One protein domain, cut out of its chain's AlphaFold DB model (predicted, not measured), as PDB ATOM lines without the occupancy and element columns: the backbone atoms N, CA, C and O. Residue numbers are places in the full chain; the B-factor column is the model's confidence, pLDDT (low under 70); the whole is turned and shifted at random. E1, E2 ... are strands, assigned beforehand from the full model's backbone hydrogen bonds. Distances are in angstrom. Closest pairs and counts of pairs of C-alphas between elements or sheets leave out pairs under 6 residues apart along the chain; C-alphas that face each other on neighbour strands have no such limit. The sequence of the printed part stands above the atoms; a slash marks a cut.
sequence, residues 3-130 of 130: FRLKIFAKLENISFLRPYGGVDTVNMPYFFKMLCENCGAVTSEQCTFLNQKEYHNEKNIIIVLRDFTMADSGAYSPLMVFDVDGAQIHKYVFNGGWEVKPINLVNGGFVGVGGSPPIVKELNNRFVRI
ATOM      1  N   PHE A   3      77.958  73.683 -36.676       92.50
ATOM      2  CA  PHE A   3      79.203  72.938 -36.564       92.50
ATOM      3  C   PHE A   3      78.942  71.562 -35.981       92.50
ATOM      4  O   PHE A   3      78.267  71.409 -34.971       92.50
ATOM      5  N   ARG A   4      79.542  70.543 -36.583       94.88
ATOM      6  CA  ARG A   4      79.571  69.187 -36.055       94.88
ATOM      7  C   ARG A   4      80.856  68.975 -35.272       94.88
ATOM      8  O   ARG A   4      81.945  69.036 -35.845       94.88
ATOM      9  N   LEU A   5      80.724  68.666 -33.989       95.81
ATOM     10  CA  LEU A   5      81.821  68.178 -33.168       95.81
ATOM     11  C   LEU A   5      82.098  66.718 -33.531       95.81
ATOM     12  O   LEU A   5      81.221  65.858 -33.404       95.81
ATOM     13  N   LYS A   6      83.325  66.437 -33.969       96.88
ATOM     14  CA  LYS A   6      83.858  65.079 -34.077       96.88
ATOM     15  C   LYS A   6      84.916  64.870 -33.007       96.88
ATOM     16  O   LYS A   6      85.768  65.739 -32.812       96.88
ATOM     17  N   ILE A   7      84.898  63.710 -32.369       97.31
ATOM     18  CA  ILE A   7      85.871  63.356 -31.336       97.31
ATOM     19  C   ILE A   7      86.643  62.114 -31.746       97.31
ATOM     20  O   ILE A   7      86.114  61.260 -32.450       97.31
ATOM     21  N   PHE A   8      87.895  62.055 -31.319       97.75
ATOM     22  CA  PHE A   8      88.746  60.882 -31.399       97.75
ATOM     23  C   PHE A   8      89.064  60.449 -29.975       97.75
ATOM     24  O   PHE A   8      89.432  61.283 -29.149       97.75
ATOM     25  N   ALA A   9      88.931  59.156 -29.700       97.75
ATOM     26  CA  ALA A   9      89.375  58.554 -28.454       97.75
ATOM     27  C   ALA A   9      89.642  57.058 -28.652       97.75
ATOM     28  O   ALA A   9      88.961  56.384 -29.433       97.75
ATOM     29  N   LYS A  10      90.601  56.525 -27.902       97.06
ATOM     30  CA  LYS A  10      90.806  55.083 -27.744       97.06
ATOM     31  C   LYS A  10      90.105  54.636 -26.463       97.06
ATOM     32  O   LYS A  10      90.406  55.152 -25.389       97.06
ATOM     33  N   LEU A  11      89.136  53.739 -26.591       94.44
ATOM     34  CA  LEU A  11      88.347  53.201 -25.496       94.44
ATOM     35  C   LEU A  11      88.911  51.832 -25.134       94.44
ATOM     36  O   LEU A  11      89.043  50.960 -25.988       94.44
ATOM     37  N   GLU A  12      89.219  51.642 -23.859       92.00
ATOM     38  CA  GLU A  12      89.646  50.360 -23.311       92.00
ATOM     39  C   GLU A  12      88.661  49.964 -22.218       92.00
ATOM     40  O   GLU A  12      88.414  50.737 -21.296       92.00
ATOM     41  N   ASN A  13      88.067  48.774 -22.337       89.81
ATOM     42  CA  ASN A  13      87.091  48.233 -21.383       89.81
ATOM     43  C   ASN A  13      85.864  49.136 -21.120       89.81
ATOM     44  O   ASN A  13      85.210  49.005 -20.086       89.81
ATOM     45  N   ILE A  14      85.505  50.003 -22.075       92.38
ATOM     46  CA  ILE A  14      84.345  50.906 -22.030       92.38
ATOM     47  C   ILE A  14      83.382  50.561 -23.168       92.38
ATOM     48  O   ILE A  14      83.789  50.519 -24.320       92.38
ATOM     49  N   SER A  15      82.097  50.353 -22.881       91.81
ATOM     50  CA  SER A  15      81.065  50.168 -23.904       91.81
ATOM     51  C   SER A  15      80.666  51.488 -24.563       91.81
ATOM     52  O   SER A  15      80.484  51.537 -25.779       91.81
ATOM     53  N   PHE A  16      80.529  52.553 -23.765       95.06
ATOM     54  CA  PHE A  16      80.210  53.888 -24.263       95.06
ATOM     55  C   PHE A  16      80.777  55.010 -23.391       95.06
ATOM     56  O   PHE A  16      80.964  54.832 -22.187       95.06
ATOM     57  N   LEU A  17      80.963  56.173 -24.012       95.81
ATOM     58  CA  LEU A  17      81.179  57.487 -23.416       95.81
ATOM     59  C   LEU A  17      79.998  58.387 -23.811       95.81
ATOM     60  O   LEU A  17      79.724  58.553 -25.004       95.81
ATOM     61  N   ARG A  18      79.308  58.974 -22.831       95.69
ATOM     62  CA  ARG A  18      78.145  59.844 -23.071       95.69
ATOM     63  C   ARG A  18      77.952  60.881 -21.953       95.69
ATOM     64  O   ARG A  18      78.572  60.743 -20.900       95.69
ATOM     65  N   PRO A  19      77.108  61.904 -22.154       95.44
ATOM     66  CA  PRO A  19      76.625  62.765 -21.077       95.44
ATOM     67  C   PRO A  19      76.071  61.994 -19.873       95.44
ATOM     68  O   PRO A  19      75.339  61.018 -20.049       95.44
ATOM     69  N   TYR A  20      76.353  62.451 -18.653       93.50
ATOM     70  CA  TYR A  20      75.736  61.893 -17.452       93.50
ATOM     71  C   TYR A  20      74.211  62.070 -17.496       93.50
ATOM     72  O   TYR A  20      73.699  63.183 -17.639       93.50
ATOM     73  N   GLY A  21      73.478  60.962 -17.380       91.69
ATOM     74  CA  GLY A  21      72.024  60.942 -17.572       91.69
ATOM     75  C   GLY A  21      71.565  60.738 -19.024       91.69
ATOM     76  O   GLY A  21      70.363  60.766 -19.277       91.69
ATOM     77  N   GLY A  22      72.483  60.478 -19.961       93.25
ATOM     78  CA  GLY A  22      72.178  60.160 -21.359       93.25
ATOM     79  C   GLY A  22      72.153  61.376 -22.290       93.25
ATOM     80  O   GLY A  22      72.223  62.517 -21.851       93.25
ATOM     81  N   VAL A  23      72.066  61.133 -23.599       93.25
ATOM     82  CA  VAL A  23      72.246  62.167 -24.641       93.25
ATOM     83  C   VAL A  23      71.219  63.300 -24.607       93.25
ATOM     84  O   VAL A  23      71.540  64.401 -25.040       93.25
ATOM     85  N   ASP A  24      70.036  63.060 -24.043       91.31
ATOM     86  CA  ASP A  24      68.954  64.049 -23.936       91.31
ATOM     87  C   ASP A  24      68.961  64.803 -22.591       91.31
ATOM     88  O   ASP A  24      68.031  65.542 -22.268       91.31
ATOM     89  N   THR A  25      70.002  64.616 -21.772       89.88
ATOM     90  CA  THR A  25      70.112  65.251 -20.455       89.88
ATOM     91  C   THR A  25      70.217  66.776 -20.562       89.88
ATOM     92  O   THR A  25      71.158  67.341 -21.123       89.88
ATOM     93  N   VAL A  26      69.252  67.479 -19.972       89.25
ATOM     94  CA  VAL A  26      69.209  68.951 -19.989       89.25
ATOM     95  C   VAL A  26      70.032  69.598 -18.878       89.25
ATOM     96  O   VAL A  26      70.275  70.796 -18.923       89.25
ATOM     97  N   ASN A  27      70.485  68.814 -17.899       87.00
ATOM     98  CA  ASN A  27      71.196  69.317 -16.720       87.00
ATOM     99  C   ASN A  27      72.721  69.208 -16.846       87.00
ATOM    100  O   ASN A  27      73.439  69.606 -15.930       87.00
ATOM    101  N   MET A  28      73.231  68.660 -17.953       90.00
ATOM    102  CA  MET A  28      74.669  68.610 -18.193       90.00
ATOM    103  C   MET A  28      75.159  69.929 -18.804       90.00
ATOM    104  O   MET A  28      74.672  70.315 -19.870       90.00
ATOM    105  N   PRO A  29      76.161  70.585 -18.195       91.62
ATOM    106  CA  PRO A  29      76.828  71.723 -18.804       91.62
ATOM    107  C   PRO A  29      77.858  71.285 -19.861       91.62
ATOM    108  O   PRO A  29      78.714  70.422 -19.634       91.62
ATOM    109  N   TYR A  30      77.812  71.941 -21.016       92.69
ATOM    110  CA  TYR A  30      78.743  71.789 -22.131       92.69
ATOM    111  C   TYR A  30      79.651  73.010 -22.201       92.69
ATOM    112  O   TYR A  30      79.163  74.138 -22.241       92.69
ATOM    113  N   PHE A  31      80.965  72.779 -22.247       93.75
ATOM    114  CA  PHE A  31      81.960  73.846 -22.176       93.75
ATOM    115  C   PHE A  31      82.711  73.985 -23.490       93.75
ATOM    116  O   PHE A  31      83.143  72.999 -24.097       93.75
ATOM    117  N   PHE A  32      82.872  75.222 -23.940       92.94
ATOM    118  CA  PHE A  32      83.523  75.521 -25.206       92.94
ATOM    119  C   PHE A  32      84.153  76.911 -25.200       92.94
ATOM    120  O   PHE A  32      83.861  77.757 -24.360       92.94
ATOM    121  N   LYS A  33      85.044  77.146 -26.158       92.94
ATOM    122  CA  LYS A  33      85.596  78.470 -26.462       92.94
ATOM    123  C   LYS A  33      85.168  78.873 -27.859       92.94
ATOM    124  O   LYS A  33      85.121  78.020 -28.747       92.94
ATOM    125  N   MET A  34      84.901  80.156 -28.060       91.19
ATOM    126  CA  MET A  34      84.568  80.719 -29.365       91.19
ATOM    127  C   MET A  34      85.741  81.524 -29.914       91.19
ATOM    128  O   MET A  34      86.543  82.060 -29.151       91.19
ATOM    129  N   LEU A  35      85.829  81.602 -31.238       89.94
ATOM    130  CA  LEU A  35      86.753  82.460 -31.971       89.94
ATOM    131  C   LEU A  35      85.944  83.540 -32.692       89.94
ATOM    132  O   LEU A  35      85.057  83.232 -33.492       89.94
ATOM    133  N   CYS A  36      86.267  84.802 -32.416       86.12
ATOM    134  CA  CYS A  36      85.732  85.931 -33.164       86.12
ATOM    135  C   CYS A  36      86.396  85.985 -34.546       86.12
ATOM    136  O   CYS A  36      87.607  86.173 -34.639       86.12
ATOM    137  N   GLU A  37      85.613  85.866 -35.618       83.62
ATOM    138  CA  GLU A  37      86.145  85.938 -36.987       83.62
ATOM    139  C   GLU A  37      86.642  87.343 -37.361       83.62
ATOM    140  O   GLU A  37      87.513  87.473 -38.215       83.62
ATOM    141  N   ASN A  38      86.125  88.391 -36.712       87.94
ATOM    142  CA  ASN A  38      86.479  89.770 -37.041       87.94
ATOM    143  C   ASN A  38      87.844  90.192 -36.471       87.94
ATOM    144  O   ASN A  38      88.627  90.839 -37.157       87.94
ATOM    145  N   CYS A  39      88.139  89.846 -35.213       90.75
ATOM    146  CA  CYS A  39      89.370  90.280 -34.536       90.75
ATOM    147  C   CYS A  39      90.312  89.138 -34.126       90.75
ATOM    148  O   CYS A  39      91.382  89.400 -33.585       90.75
ATOM    149  N   GLY A  40      89.925  87.877 -34.339       89.31
ATOM    150  CA  GLY A  40      90.728  86.707 -33.976       89.31
ATOM    151  C   GLY A  40      90.795  86.411 -32.473       89.31
ATOM    152  O   GLY A  40      91.495  85.484 -32.066       89.31
ATOM    153  N   ALA A  41      90.081  87.166 -31.633       91.38
ATOM    154  CA  ALA A  41      90.056  86.926 -30.195       91.38
ATOM    155  C   ALA A  41      89.364  85.595 -29.864       91.38
ATOM    156  O   ALA A  41      88.295  85.282 -30.399       91.38
ATOM    157  N   VAL A  42      89.955  84.836 -28.941       92.94
ATOM    158  CA  VAL A  42      89.354  83.627 -28.367       92.94
ATOM    159  C   VAL A  42      88.718  83.982 -27.030       92.94
ATOM    160  O   VAL A  42      89.353  84.613 -26.185       92.94
ATOM    161  N   THR A  43      87.468  83.577 -26.826       92.00
ATOM    162  CA  THR A  43      86.752  83.846 -25.574       92.00
ATOM    163  C   THR A  43      87.353  83.071 -24.399       92.00
ATOM    164  O   THR A  43      88.017  82.038 -24.565       92.00
ATOM    165  N   SER A  44      87.038  83.508 -23.176       93.56
ATOM    166  CA  SER A  44      87.088  82.605 -22.027       93.56
ATOM    167  C   SER A  44      86.168  81.400 -22.262       93.56
ATOM    168  O   SER A  44      85.315  81.399 -23.158       93.56
ATOM    169  N   GLU A  45      86.362  80.355 -21.464       93.44
ATOM    170  CA  GLU A  45      85.467  79.202 -21.471       93.44
ATOM    171  C   GLU A  45      84.023  79.641 -21.192       93.44
ATOM    172  O   GLU A  45      83.761  80.385 -20.249       93.44
ATOM    173  N   GLN A  46      83.112  79.214 -22.060       90.31
ATOM    174  CA  GLN A  46      81.672  79.419 -21.963       90.31
ATOM    175  C   GLN A  46      81.017  78.104 -21.547       90.31
ATOM    176  O   GLN A  46      81.527  77.037 -21.897       90.31
ATOM    177  N   CYS A  47      79.874  78.172 -20.864       89.81
ATOM    178  CA  CYS A  47      79.058  77.009 -20.526       89.81
ATOM    179  C   CYS A  47      77.617  77.178 -21.027       89.81
ATOM    180  O   CYS A  47      77.080  78.283 -21.047       89.81
ATOM    181  N   THR A  48      76.993  76.079 -21.447       89.56
ATOM    182  CA  THR A  48      75.579  76.047 -21.850       89.56
ATOM    183  C   THR A  48      74.961  74.671 -21.593       89.56
ATOM    184  O   THR A  48      75.679  73.723 -21.279       89.56
ATOM    185  N   PHE A  49      73.645  74.551 -21.739       89.06
ATOM    186  CA  PHE A  49      72.861  73.334 -21.513       89.06
ATOM    187  C   PHE A  49      72.011  73.006 -22.749       89.06
ATOM    188  O   PHE A  49      71.716  73.896 -23.543       89.06
ATOM    189  N   LEU A  50      71.560  71.754 -22.907       85.44
ATOM    190  CA  LEU A  50      70.736  71.364 -24.069       85.44
ATOM    191  C   LEU A  50      69.414  72.131 -24.171       85.44
ATOM    192  O   LEU A  50      68.938  72.382 -25.273       85.44
ATOM    193  N   ASN A  51      68.813  72.494 -23.037       80.00
ATOM    194  CA  ASN A  51      67.558  73.246 -22.997       80.00
ATOM    195  C   ASN A  51      67.754  74.765 -23.105       80.00
ATOM    196  O   ASN A  51      66.765  75.501 -23.090       80.00
ATOM    197  N   GLN A  52      68.997  75.246 -23.179       76.75
ATOM    198  CA  GLN A  52      69.248  76.662 -23.348       76.75
ATOM    199  C   GLN A  52      68.904  77.038 -24.790       76.75
ATOM    200  O   GLN A  52      69.595  76.675 -25.745       76.75
ATOM    201  N   LYS A  53      67.787  77.749 -24.927       70.75
ATOM    202  CA  LYS A  53      67.356  78.365 -26.177       70.75
ATOM    203  C   LYS A  53      67.821  79.812 -26.207       70.75
ATOM    204  O   LYS A  53      67.782  80.496 -25.184       70.75
ATOM    205  N   GLU A  54      68.193  80.298 -27.383       66.81
ATOM    206  CA  GLU A  54      68.277  81.741 -27.588       66.81
ATOM    207  C   GLU A  54      66.870  82.322 -27.773       66.81
ATOM    208  O   GLU A  54      66.030  81.760 -28.484       66.81
ATOM    209  N   TYR A  55      66.606  83.462 -27.126       53.50
ATOM    210  CA  TYR A  55      65.312  84.157 -27.170       53.50
ATOM    211  C   TYR A  55      64.941  84.661 -28.578       53.50
ATOM    212  O   TYR A  55      63.797  85.035 -28.818       53.50
ATOM    213  N   HIS A  56      65.878  84.620 -29.529       48.59
ATOM    214  CA  HIS A  56      65.628  84.822 -30.948       48.59
ATOM    215  C   HIS A  56      65.650  83.456 -31.658       48.59
ATOM    216  O   HIS A  56      66.692  82.817 -31.748       48.59
ATOM    217  N   ASN A  57      64.507  83.023 -32.203       61.69
ATOM    218  CA  ASN A  57      64.312  81.806 -33.018       61.69
ATOM    219  C   ASN A  57      64.067  80.461 -32.296       61.69
ATOM    220  O   ASN A  57      63.933  79.460 -32.995       61.69
ATOM    221  N   GLU A  58      63.981  80.399 -30.962       68.25
ATOM    222  CA  GLU A  58      63.658  79.174 -30.188       68.25
ATOM    223  C   GLU A  58      64.488  77.916 -30.543       68.25
ATOM    224  O   GLU A  58      64.018  76.781 -30.407       68.25
ATOM    225  N   LYS A  59      65.734  78.082 -30.995       67.50
ATOM    226  CA  LYS A  59      66.601  76.956 -31.375       67.50
ATOM    227  C   LYS A  59      67.456  76.496 -30.202       67.50
ATOM    228  O   LYS A  59      67.948  77.315 -29.429       67.50
ATOM    229  N   ASN A  60      67.666  75.183 -30.111       70.88
ATOM    230  CA  ASN A  60      68.667  74.616 -29.213       70.88
ATOM    231  C   ASN A  60      70.062  74.937 -29.751       70.88
ATOM    232  O   ASN A  60      70.351  74.674 -30.921       70.88
ATOM    233  N   ILE A  61      70.924  75.455 -28.880       82.25
ATOM    234  CA  ILE A  61      72.308  75.803 -29.225       82.25
ATOM    235  C   ILE A  61      73.148  74.535 -29.436       82.25
ATOM    236  O   ILE A  61      74.034  74.500 -30.291       82.25
ATOM    237  N   ILE A  62      72.864  73.469 -28.681       85.50
ATOM    238  CA  ILE A  62      73.592  72.195 -28.724       85.50
ATOM    239  C   ILE A  62      72.613  71.036 -28.883       85.50
ATOM    240  O   ILE A  62      71.539  71.025 -28.287       85.50
ATOM    241  N   ILE A  63      73.013  70.038 -29.668       86.75
ATOM    242  CA  ILE A  63      72.335  68.746 -29.797       86.75
ATOM    243  C   ILE A  63      73.393  67.642 -29.701       86.75
ATOM    244  O   ILE A  63      74.313  67.600 -30.524       86.75
ATOM    245  N   VAL A  64      73.269  66.729 -28.733       87.56
ATOM    246  CA  VAL A  64      74.081  65.501 -28.695       87.56
ATOM    247  C   VAL A  64      73.430  64.465 -29.598       87.56
ATOM    248  O   VAL A  64      72.242  64.191 -29.493       87.56
ATOM    249  N   LEU A  65      74.203  63.911 -30.528       90.62
ATOM    250  CA  LEU A  65      73.667  63.032 -31.564       90.62
ATOM    251  C   LEU A  65      73.477  61.602 -31.062       90.62
ATOM    252  O   LEU A  65      72.529  60.935 -31.468       90.62
ATOM    253  N   ARG A  66      74.437  61.109 -30.270       94.44
ATOM    254  CA  ARG A  66      74.502  59.723 -29.795       94.44
ATOM    255  C   ARG A  66      75.647  59.513 -28.806       94.44
ATOM    256  O   ARG A  66      76.563  60.330 -28.721       94.44
ATOM    257  N   ASP A  67      75.631  58.352 -28.166       96.69
ATOM    258  CA  ASP A  67      76.753  57.801 -27.410       96.69
ATOM    259  C   ASP A  67      77.967  57.549 -28.320       96.69
ATOM    260  O   ASP A  67      77.812  57.109 -29.464       96.69
ATOM    261  N   PHE A  68      79.182  57.772 -27.812       97.12
ATOM    262  CA  PHE A  68      80.427  57.355 -28.463       97.12
ATOM    263  C   PHE A  68      80.801  55.952 -27.980       97.12
ATOM    264  O   PHE A  68      80.926  55.740 -26.777       97.12
ATOM    265  N   THR A  69      80.967  54.984 -28.881       96.25
ATOM    266  CA  THR A  69      81.072  53.555 -28.515       96.25
ATOM    267  C   THR A  69      82.382  52.927 -28.983       96.25
ATOM    268  O   THR A  69      83.174  53.559 -29.678       96.25
ATOM    269  N   MET A  70      82.614  51.651 -28.654       93.56
ATOM    270  CA  MET A  70      83.774  50.901 -29.162       93.56
ATOM    271  C   MET A  70      83.880  50.896 -30.693       93.56
ATOM    272  O   MET A  70      84.991  50.882 -31.213       93.56
ATOM    273  N   ALA A  71      82.753  50.960 -31.414       95.69
ATOM    274  CA  ALA A  71      82.747  51.029 -32.878       95.69
ATOM    275  C   ALA A  71      83.373  52.327 -33.426       95.69
ATOM    276  O   ALA A  71      83.773  52.382 -34.584       95.69
ATOM    277  N   ASP A  72      83.469  53.363 -32.591       97.25
ATOM    278  CA  ASP A  72      84.074  54.654 -32.928       97.25
ATOM    279  C   ASP A  72      85.535  54.765 -32.515       97.25
ATOM    280  O   ASP A  72      86.222  55.731 -32.860       97.25
ATOM    281  N   SER A  73      86.000  53.811 -31.713       96.56
ATOM    282  CA  SER A  73      87.284  53.919 -31.059       96.56
ATOM    283  C   SER A  73      88.425  53.944 -32.074       96.56
ATOM    284  O   SER A  73      88.480  53.136 -32.996       96.56
ATOM    285  N   GLY A  74      89.352  54.889 -31.903       97.06
ATOM    286  CA  GLY A  74      90.464  55.078 -32.834       97.06
ATOM    287  C   GLY A  74      90.087  55.792 -34.138       97.06
ATOM    288  O   GLY A  74      90.907  55.835 -35.054       97.06
ATOM    289  N   ALA A  75      88.893  56.389 -34.232       97.31
ATOM    290  CA  ALA A  75      88.479  57.220 -35.358       97.31
ATOM    291  C   ALA A  75      87.839  58.539 -34.895       97.31
ATOM    292  O   ALA A  75      87.331  58.665 -33.784       97.31
ATOM    293  N   TYR A  76      87.858  59.551 -35.770       97.69
ATOM    294  CA  TYR A  76      87.115  60.792 -35.542       97.69
ATOM    295  C   TYR A  76      85.633  60.611 -35.896       97.69
ATOM    296  O   TYR A  76      85.250  60.824 -37.054       97.69
ATOM    297  N   SER A  77      84.802  60.314 -34.900       97.12
ATOM    298  CA  SER A  77      83.356  60.119 -35.069       97.12
ATOM    299  C   SER A  77      82.533  61.333 -34.609       97.12
ATOM    300  O   SER A  77      82.917  62.019 -33.660       97.12
ATOM    301  N   PRO A  78      81.403  61.639 -35.276       96.12
ATOM    302  CA  PRO A  78      80.464  62.670 -34.834       96.12
ATOM    303  C   PRO A  78      79.887  62.404 -33.443       96.12
ATOM    304  O   PRO A  78      79.475  61.281 -33.167       96.12
ATOM    305  N   LEU A  79      79.780  63.459 -32.635       95.62
ATOM    306  CA  LEU A  79      79.218  63.399 -31.283       95.62
ATOM    307  C   LEU A  79      78.091  64.410 -31.068       95.62
ATOM    308  O   LEU A  79      77.055  64.068 -30.511       95.62
ATOM    309  N   MET A  80      78.285  65.652 -31.515       94.06
ATOM    310  CA  MET A  80      77.349  66.750 -31.258       94.06
ATOM    311  C   MET A  80      77.246  67.697 -32.444       94.06
ATOM    312  O   MET A  80      78.145  67.752 -33.290       94.06
ATOM    313  N   VAL A  81      76.182  68.490 -32.461       92.62
ATOM    314  CA  VAL A  81      76.031  69.668 -33.312       92.62
ATOM    315  C   VAL A  81      75.871  70.904 -32.436       92.62
ATOM    316  O   VAL A  81      75.121  70.883 -31.468       92.62
ATOM    317  N   PHE A  82      76.582  71.962 -32.804       90.88
ATOM    318  CA  PHE A  82      76.449  73.312 -32.273       90.88
ATOM    319  C   PHE A  82      75.795  74.170 -33.353       90.88
ATOM    320  O   PHE A  82      76.276  74.165 -34.487       90.88
ATOM    321  N   ASP A  83      74.728  74.889 -33.027       88.19
ATOM    322  CA  ASP A  83      74.153  75.936 -33.874       88.19
ATOM    323  C   ASP A  83      74.355  77.277 -33.165       88.19
ATOM    324  O   ASP A  83      73.662  77.590 -32.204       88.19
ATOM    325  N   VAL A  84      75.371  78.021 -33.598       81.50
ATOM    326  CA  VAL A  84      75.782  79.298 -32.997       81.50
ATOM    327  C   VAL A  84      75.777  80.403 -34.034       81.50
ATOM    328  O   VAL A  84      76.150  80.169 -35.186       81.50
ATOM    329  N   ASP A  85      75.386  81.612 -33.652       78.06
ATOM    330  CA  ASP A  85      75.327  82.750 -34.567       78.06
ATOM    331  C   ASP A  85      76.544  83.674 -34.415       78.06
ATOM    332  O   ASP A  85      77.015  83.959 -33.319       78.06
ATOM    333  N   GLY A  86      77.095  84.120 -35.550       73.44
ATOM    334  CA  GLY A  86      78.131  85.161 -35.601       73.44
ATOM    335  C   GLY A  86      79.532  84.802 -35.078       73.44
ATOM    336  O   GLY A  86      80.411  85.660 -35.121       73.44
ATOM    337  N   ALA A  87      79.781  83.573 -34.614       80.25
ATOM    338  CA  ALA A  87      81.096  83.136 -34.131       80.25
ATOM    339  C   ALA A  87      81.421  81.686 -34.523       80.25
ATOM    340  O   ALA A  87      80.526  80.862 -34.713       80.25
ATOM    341  N   GLN A  88      82.715  81.353 -34.612       88.06
ATOM    342  CA  GLN A  88      83.149  79.960 -34.750       88.06
ATOM    343  C   GLN A  88      83.352  79.322 -33.383       88.06
ATOM    344  O   GLN A  88      83.862  79.956 -32.457       88.06
ATOM    345  N   ILE A  89      83.060  78.026 -33.274       90.69
ATOM    346  CA  ILE A  89      83.532  77.259 -32.124       90.69
ATOM    347  C   ILE A  89      85.019  76.958 -32.312       90.69
ATOM    348  O   ILE A  89      85.419  76.304 -33.271       90.69
ATOM    349  N   HIS A  90      85.836  77.424 -31.373       91.00
ATOM    350  CA  HIS A  90      87.277  77.218 -31.376       91.00
ATOM    351  C   HIS A  90      87.662  75.847 -30.807       91.00
ATOM    352  O   HIS A  90      88.467  75.126 -31.393       91.00
ATOM    353  N   LYS A  91      87.103  75.482 -29.646       92.06
ATOM    354  CA  LYS A  91      87.470  74.257 -28.919       92.06
ATOM    355  C   LYS A  91      86.339  73.785 -28.014       92.06
ATOM    356  O   LYS A  91      85.720  74.608 -27.345       92.06
ATOM    357  N   TYR A  92      86.132  72.471 -27.942       95.06
ATOM    358  CA  TYR A  92      85.302  71.842 -26.917       95.06
ATOM    359  C   TYR A  92      86.165  71.422 -25.725       95.06
ATOM    360  O   TYR A  92      87.284  70.923 -25.911       95.06
ATOM    361  N   VAL A  93      85.645  71.607 -24.514       94.88
ATOM    362  CA  VAL A  93      86.317  71.242 -23.266       94.88
ATOM    363  C   VAL A  93      85.511  70.149 -22.567       94.88
ATOM    364  O   VAL A  93      84.401  70.370 -22.084       94.88
ATOM    365  N   PHE A  94      86.078  68.944 -22.532       93.81
ATOM    366  CA  PHE A  94      85.520  67.840 -21.755       93.81
ATOM    367  C   PHE A  94      85.658  68.129 -20.258       93.81
ATOM    368  O   PHE A  94      86.705  68.590 -19.807       93.81
ATOM    369  N   ASN A  95      84.600  67.843 -19.504       89.88
ATOM    370  CA  ASN A  95      84.486  68.105 -18.069       89.88
ATOM    371  C   ASN A  95      84.008  66.844 -17.315       89.88
ATOM    372  O   ASN A  95      83.854  65.783 -17.917       89.88
ATOM    373  N   GLY A  96      83.762  66.950 -16.005       88.44
ATOM    374  CA  GLY A  96      83.345  65.824 -15.154       88.44
ATOM    375  C   GLY A  96      81.915  65.301 -15.364       88.44
ATOM    376  O   GLY A  96      81.554  64.295 -14.769       88.44
ATOM    377  N   GLY A  97      81.096  65.947 -16.196       92.12
ATOM    378  CA  GLY A  97      79.715  65.557 -16.499       92.12
ATOM    379  C   GLY A  97      79.579  64.435 -17.532       92.12
ATOM    380  O   GLY A  97      78.482  64.198 -18.027       92.12
ATOM    381  N   TRP A  98      80.677  63.778 -17.902       94.25
ATOM    382  CA  TRP A  98      80.693  62.647 -18.826       94.25
ATOM    383  C   TRP A  98      80.762  61.330 -18.061       94.25
ATOM    384  O   TRP A  98      81.590  61.174 -17.167       94.25
ATOM    385  N   GLU A  99      79.938  60.363 -18.451       94.06
ATOM    386  CA  GLU A  99      79.959  59.017 -17.894       94.06
ATOM    387  C   GLU A  99      80.485  58.001 -18.906       94.06
ATOM    388  O   GLU A  99      80.281  58.109 -20.121       94.06
ATOM    389  N   VAL A 100      81.151  56.981 -18.372       93.31
ATOM    390  CA  VAL A 100      81.575  55.805 -19.120       93.31
ATOM    391  C   VAL A 100      80.873  54.586 -18.552       93.31
ATOM    392  O   VAL A 100      80.767  54.437 -17.335       93.31
ATOM    393  N   LYS A 101      80.414  53.687 -19.420       91.06
ATOM    394  CA  LYS A 101      79.929  52.375 -18.984       91.06
ATOM    395  C   LYS A 101      81.016  51.330 -19.225       91.06
ATOM    396  O   LYS A 101      81.433  51.181 -20.371       91.06
ATOM    397  N   PRO A 102      81.485  50.607 -18.197       87.75
ATOM    398  CA  PRO A 102      82.421  49.502 -18.385       87.75
ATOM    399  C   PRO A 102      81.786  48.361 -19.189       87.75
ATOM    400  O   PRO A 102      80.588  48.117 -19.062       87.75
ATOM    401  N   ILE A 103      82.584  47.637 -19.983       83.88
ATOM    402  CA  ILE A 103      82.086  46.487 -20.768       83.88
ATOM    403  C   ILE A 103      81.569  45.381 -19.842       83.88
ATOM    404  O   ILE A 103      80.459  44.906 -20.045       83.88
ATOM    405  N   ASN A 104      82.340  45.009 -18.814       78.62
ATOM    406  CA  ASN A 104      81.951  44.016 -17.812       78.62
ATOM    407  C   ASN A 104      82.537  44.359 -16.438       78.62
ATOM    408  O   ASN A 104      83.721  44.692 -16.327       78.62
ATOM    409  N   LEU A 105      81.727  44.179 -15.397       74.62
ATOM    410  CA  LEU A 105      82.150  44.174 -14.000       74.62
ATOM    411  C   LEU A 105      81.642  42.877 -13.362       74.62
ATOM    412  O   LEU A 105      80.435  42.684 -13.239       74.62
ATOM    413  N   VAL A 106      82.547  41.979 -12.984       78.12
ATOM    414  CA  VAL A 106      82.217  40.688 -12.363       78.12
ATOM    415  C   VAL A 106      82.917  40.620 -11.014       78.12
ATOM    416  O   VAL A 106      84.126  40.818 -10.934       78.12
ATOM    417  N   ASN A 107      82.161  40.359  -9.945       81.44
ATOM    418  CA  ASN A 107      82.680  40.270  -8.573       81.44
ATOM    419  C   ASN A 107      83.521  41.491  -8.141       81.44
ATOM    420  O   ASN A 107      84.523  41.348  -7.449       81.44
ATOM    421  N   GLY A 108      83.140  42.694  -8.584       71.50
ATOM    422  CA  GLY A 108      83.872  43.932  -8.287       71.50
ATOM    423  C   GLY A 108      85.162  44.135  -9.094       71.50
ATOM    424  O   GLY A 108      85.810  45.164  -8.930       71.50
ATOM    425  N   GLY A 109      85.518  43.203  -9.984       68.00
ATOM    426  CA  GLY A 109      86.646  43.312 -10.908       68.00
ATOM    427  C   GLY A 109      86.204  43.556 -12.351       68.00
ATOM    428  O   GLY A 109      85.152  43.087 -12.790       68.00
ATOM    429  N   PHE A 110      87.013  44.287 -13.118       70.00
ATOM    430  CA  PHE A 110      86.777  44.465 -14.551       70.00
ATOM    431  C   PHE A 110      87.188  43.204 -15.309       70.00
ATOM    432  O   PHE A 110      88.326  42.752 -15.209       70.00
ATOM    433  N   VAL A 111      86.265  42.644 -16.093       62.22
ATOM    434  CA  VAL A 111      86.530  41.457 -16.920       62.22
ATOM    435  C   VAL A 111      86.610  41.883 -18.383       62.22
ATOM    436  O   VAL A 111      85.635  41.842 -19.130       62.22
ATOM    437  N   GLY A 112      87.792  42.354 -18.767       60.06
ATOM    438  CA  GLY A 112      88.164  42.721 -20.133       60.06
ATOM    439  C   GLY A 112      89.555  42.186 -20.480       60.06
ATOM    440  O   GLY A 112      90.161  41.472 -19.676       60.06
ATOM    441  N   VAL A 113      90.078  42.530 -21.660       53.66
ATOM    442  CA  VAL A 113      91.430  42.118 -22.079       53.66
ATOM    443  C   VAL A 113      92.437  42.661 -21.054       53.66
ATOM    444  O   VAL A 113      92.646  43.866 -20.957       53.66
ATOM    445  N   GLY A 114      93.000  41.774 -20.228       59.66
ATOM    446  CA  GLY A 114      94.032  42.099 -19.238       59.66
ATOM    447  C   GLY A 114      93.567  42.649 -17.880       59.66
ATOM    448  O   GLY A 114      94.405  43.182 -17.160       59.66
ATOM    449  N   GLY A 115      92.277  42.582 -17.512       65.94
ATOM    450  CA  GLY A 115      91.802  43.024 -16.180       65.94
ATOM    451  C   GLY A 115      91.985  44.523 -15.885       65.94
ATOM    452  O   GLY A 115      91.941  44.950 -14.733       65.94
ATOM    453  N   SER A 116      92.226  45.328 -16.921       75.25
ATOM    454  CA  SER A 116      92.488  46.763 -16.789       75.25
ATOM    455  C   SER A 116      91.202  47.556 -16.519       75.25
ATOM    456  O   SER A 116      90.131  47.163 -16.995       75.25
ATOM    457  N   PRO A 117      91.275  48.684 -15.792       84.88
ATOM    458  CA  PRO A 117      90.119  49.548 -15.585       84.88
ATOM    459  C   PRO A 117      89.602  50.138 -16.913       84.88
ATOM    460  O   PRO A 117      90.313  50.113 -17.918       84.88
ATOM    461  N   PRO A 118      88.368  50.670 -16.937       89.25
ATOM    462  CA  PRO A 118      87.850  51.435 -18.064       89.25
ATOM    463  C   PRO A 118      88.690  52.702 -18.269       89.25
ATOM    464  O   PRO A 118      88.844  53.498 -17.342       89.25
ATOM    465  N   ILE A 119      89.233  52.900 -19.473       91.50
ATOM    466  CA  ILE A 119      90.098  54.047 -19.788       91.50
ATOM    467  C   ILE A 119      89.689  54.682 -21.121       91.50
ATOM    468  O   ILE A 119      89.493  53.995 -22.124       91.50
ATOM    469  N   VAL A 120      89.629  56.016 -21.137       95.00
ATOM    470  CA  VAL A 120      89.570  56.837 -22.356       95.00
ATOM    471  C   VAL A 120      90.961  57.427 -22.600       95.00
ATOM    472  O   VAL A 120      91.441  58.230 -21.802       95.00
ATOM    473  N   LYS A 121      91.626  57.040 -23.693       95.69
ATOM    474  CA  LYS A 121      92.951  57.549 -24.088       95.69
ATOM    475  C   LYS A 121      92.856  58.463 -25.304       95.69
ATOM    476  O   LYS A 121      91.956  58.325 -26.130       95.69
ATOM    477  N   GLU A 122      93.831  59.363 -25.428       96.50
ATOM    478  CA  GLU A 122      94.027  60.228 -26.605       96.50
ATOM    479  C   GLU A 122      92.790  61.067 -26.978       96.50
ATOM    480  O   GLU A 122      92.545  61.331 -28.155       96.50
ATOM    481  N   LEU A 123      92.007  61.494 -25.981       96.06
ATOM    482  CA  LEU A 123      90.781  62.252 -26.206       96.06
ATOM    483  C   LEU A 123      91.077  63.591 -26.890       96.06
ATOM    484  O   LEU A 123      91.649  64.505 -26.297       96.06
ATOM    485  N   ASN A 124      90.642  63.708 -28.137       96.00
ATOM    486  CA  ASN A 124      90.811  64.892 -28.964       96.00
ATOM    487  C   ASN A 124      89.494  65.259 -29.644       96.00
ATOM    488  O   ASN A 124      88.627  64.417 -29.868       96.00
ATOM    489  N   ASN A 125      89.348  66.531 -30.008       95.31
ATOM    490  CA  ASN A 125      88.152  67.022 -30.674       95.31
ATOM    491  C   ASN A 125      88.473  67.966 -31.830       95.31
ATOM    492  O   ASN A 125      89.521  68.608 -31.847       95.31
ATOM    493  N   ARG A 126      87.569  68.013 -32.809       94.75
ATOM    494  CA  ARG A 126      87.599  68.970 -33.916       94.75
ATOM    495  C   ARG A 126      86.190  69.328 -34.360       94.75
ATOM    496  O   ARG A 126      85.286  68.491 -34.310       94.75
ATOM    497  N   PHE A 127      86.034  70.542 -34.866       93.62
ATOM    498  CA  PHE A 127      84.787  71.004 -35.459       93.62
ATOM    499  C   PHE A 127      84.841  70.924 -36.979       93.62
ATOM    500  O   PHE A 127      85.876  71.155 -37.599       93.62
ATOM    501  N   VAL A 128      83.703  70.582 -37.575       93.19
ATOM    502  CA  VAL A 128      83.476  70.631 -39.019       93.19
ATOM    503  C   VAL A 128      82.242  71.488 -39.249       93.19
ATOM    504  O   VAL A 128      81.184  71.171 -38.712       93.19
ATOM    505  N   ARG A 129      82.366  72.568 -40.021       91.06
ATOM    506  CA  ARG A 129      81.217  73.386 -40.432       91.06
ATOM    507  C   ARG A 129      80.288  72.549 -41.323       91.06
ATOM    508  O   ARG A 129      80.790  71.824 -42.183       91.06
ATOM    509  N   ILE A 130      78.976  72.609 -41.087       90.62
ATOM    510  CA  ILE A 130      77.945  71.834 -41.805       90.62
ATOM    511  C   ILE A 130      76.741  72.689 -42.193       90.62
ATOM    512  O   ILE A 130      76.573  73.782 -41.607       90.62
TER     513      ILE A 130
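What this domain is: This is residues 3 to 130 of the 130 residues of an uncharacterized protein of Nicotiana attenuata (UniProt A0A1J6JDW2). Two antiparallel sheets stand face to face in a sandwich, E5 E6 E1 E9 and the smaller E4 E3 E7, their strands crossed at 42 degrees; the two-strand antiparallel ribbon of E2 and E8 lies farther along, near the end of E1 and the start of E9. The long loop of residues 103 to 118 reaches one tip of the rod-like outline, and the loop between E3 and E4 reaches the other. The printed part has 128 residues and nine named strands, E1 to E9 in order along the chain, with no named helix; the class is all strand, though under half of the residues, 57, are in named strands. It is only just compact, close to loose, with a radius of gyration of the C-alphas of 16.4 A and spans of 54 by 26 by 24 A.

Where its parts are: In the largest sheet, E1 is residues 3 to 12, 28.2 A long, from C-alpha 3 at (79.203, 72.938, -36.564). E9, residues 119 to 129, is 29.6 A long, bends by 58 degrees at residue 122 and ends with C-alpha 129 at (81.217, 73.386, -40.432). E6 is residues 77 to 83, 18.3 A, and E5 residues 62 to 64. In the second sheet E3 is residues 30 to 35, 16.6 A, E4 residues 46 to 48 and E7 residues 88 to 93. E2 is residues 14 to 19 and E8 residues 98 to 102.

How they stand to each other: The sheet E5 E6 E1 E9 is twisted, with E5 and E9 as edge strands. E1 and E9 are antiparallel at 165 degrees, with N 6 and O 126 at 2.9 A, within hydrogen-bond range. E6 and E1 have N 5 and O 80 at 2.8 A, and the hairpin E5 and E6 has N 63 and O 81 at 2.9 A. The facing parts of the two sheets are 9.7 A apart centre to centre. The closest C-alphas of E7 and E9 are those of Tyr 92 and Asn 125, 6.7 A apart. In the second sheet E3 is the inner strand: N 33 and O 91 are 2.9 A apart towards E7, and N 30 and O 48 2.8 A apart in the hairpin E3 and E4. E2 and E8 have N 15 and O 101 at 2.7 A. E1 and E2 meet only through their link, and residues 16 to 17 of E2 pair antiparallel with residues 68 to 69.

The domain as a whole: The two C-alphas farthest apart, those of Asn 38 and Asn 107, are 57.2 A apart. The printed part has no cut. The links E4 to E5, E5 to E6 and E8 to E9 are long. The mean pLDDT of the printed part is 87.6; residues 54 to 59, 109 and 111 to 115 are under 70.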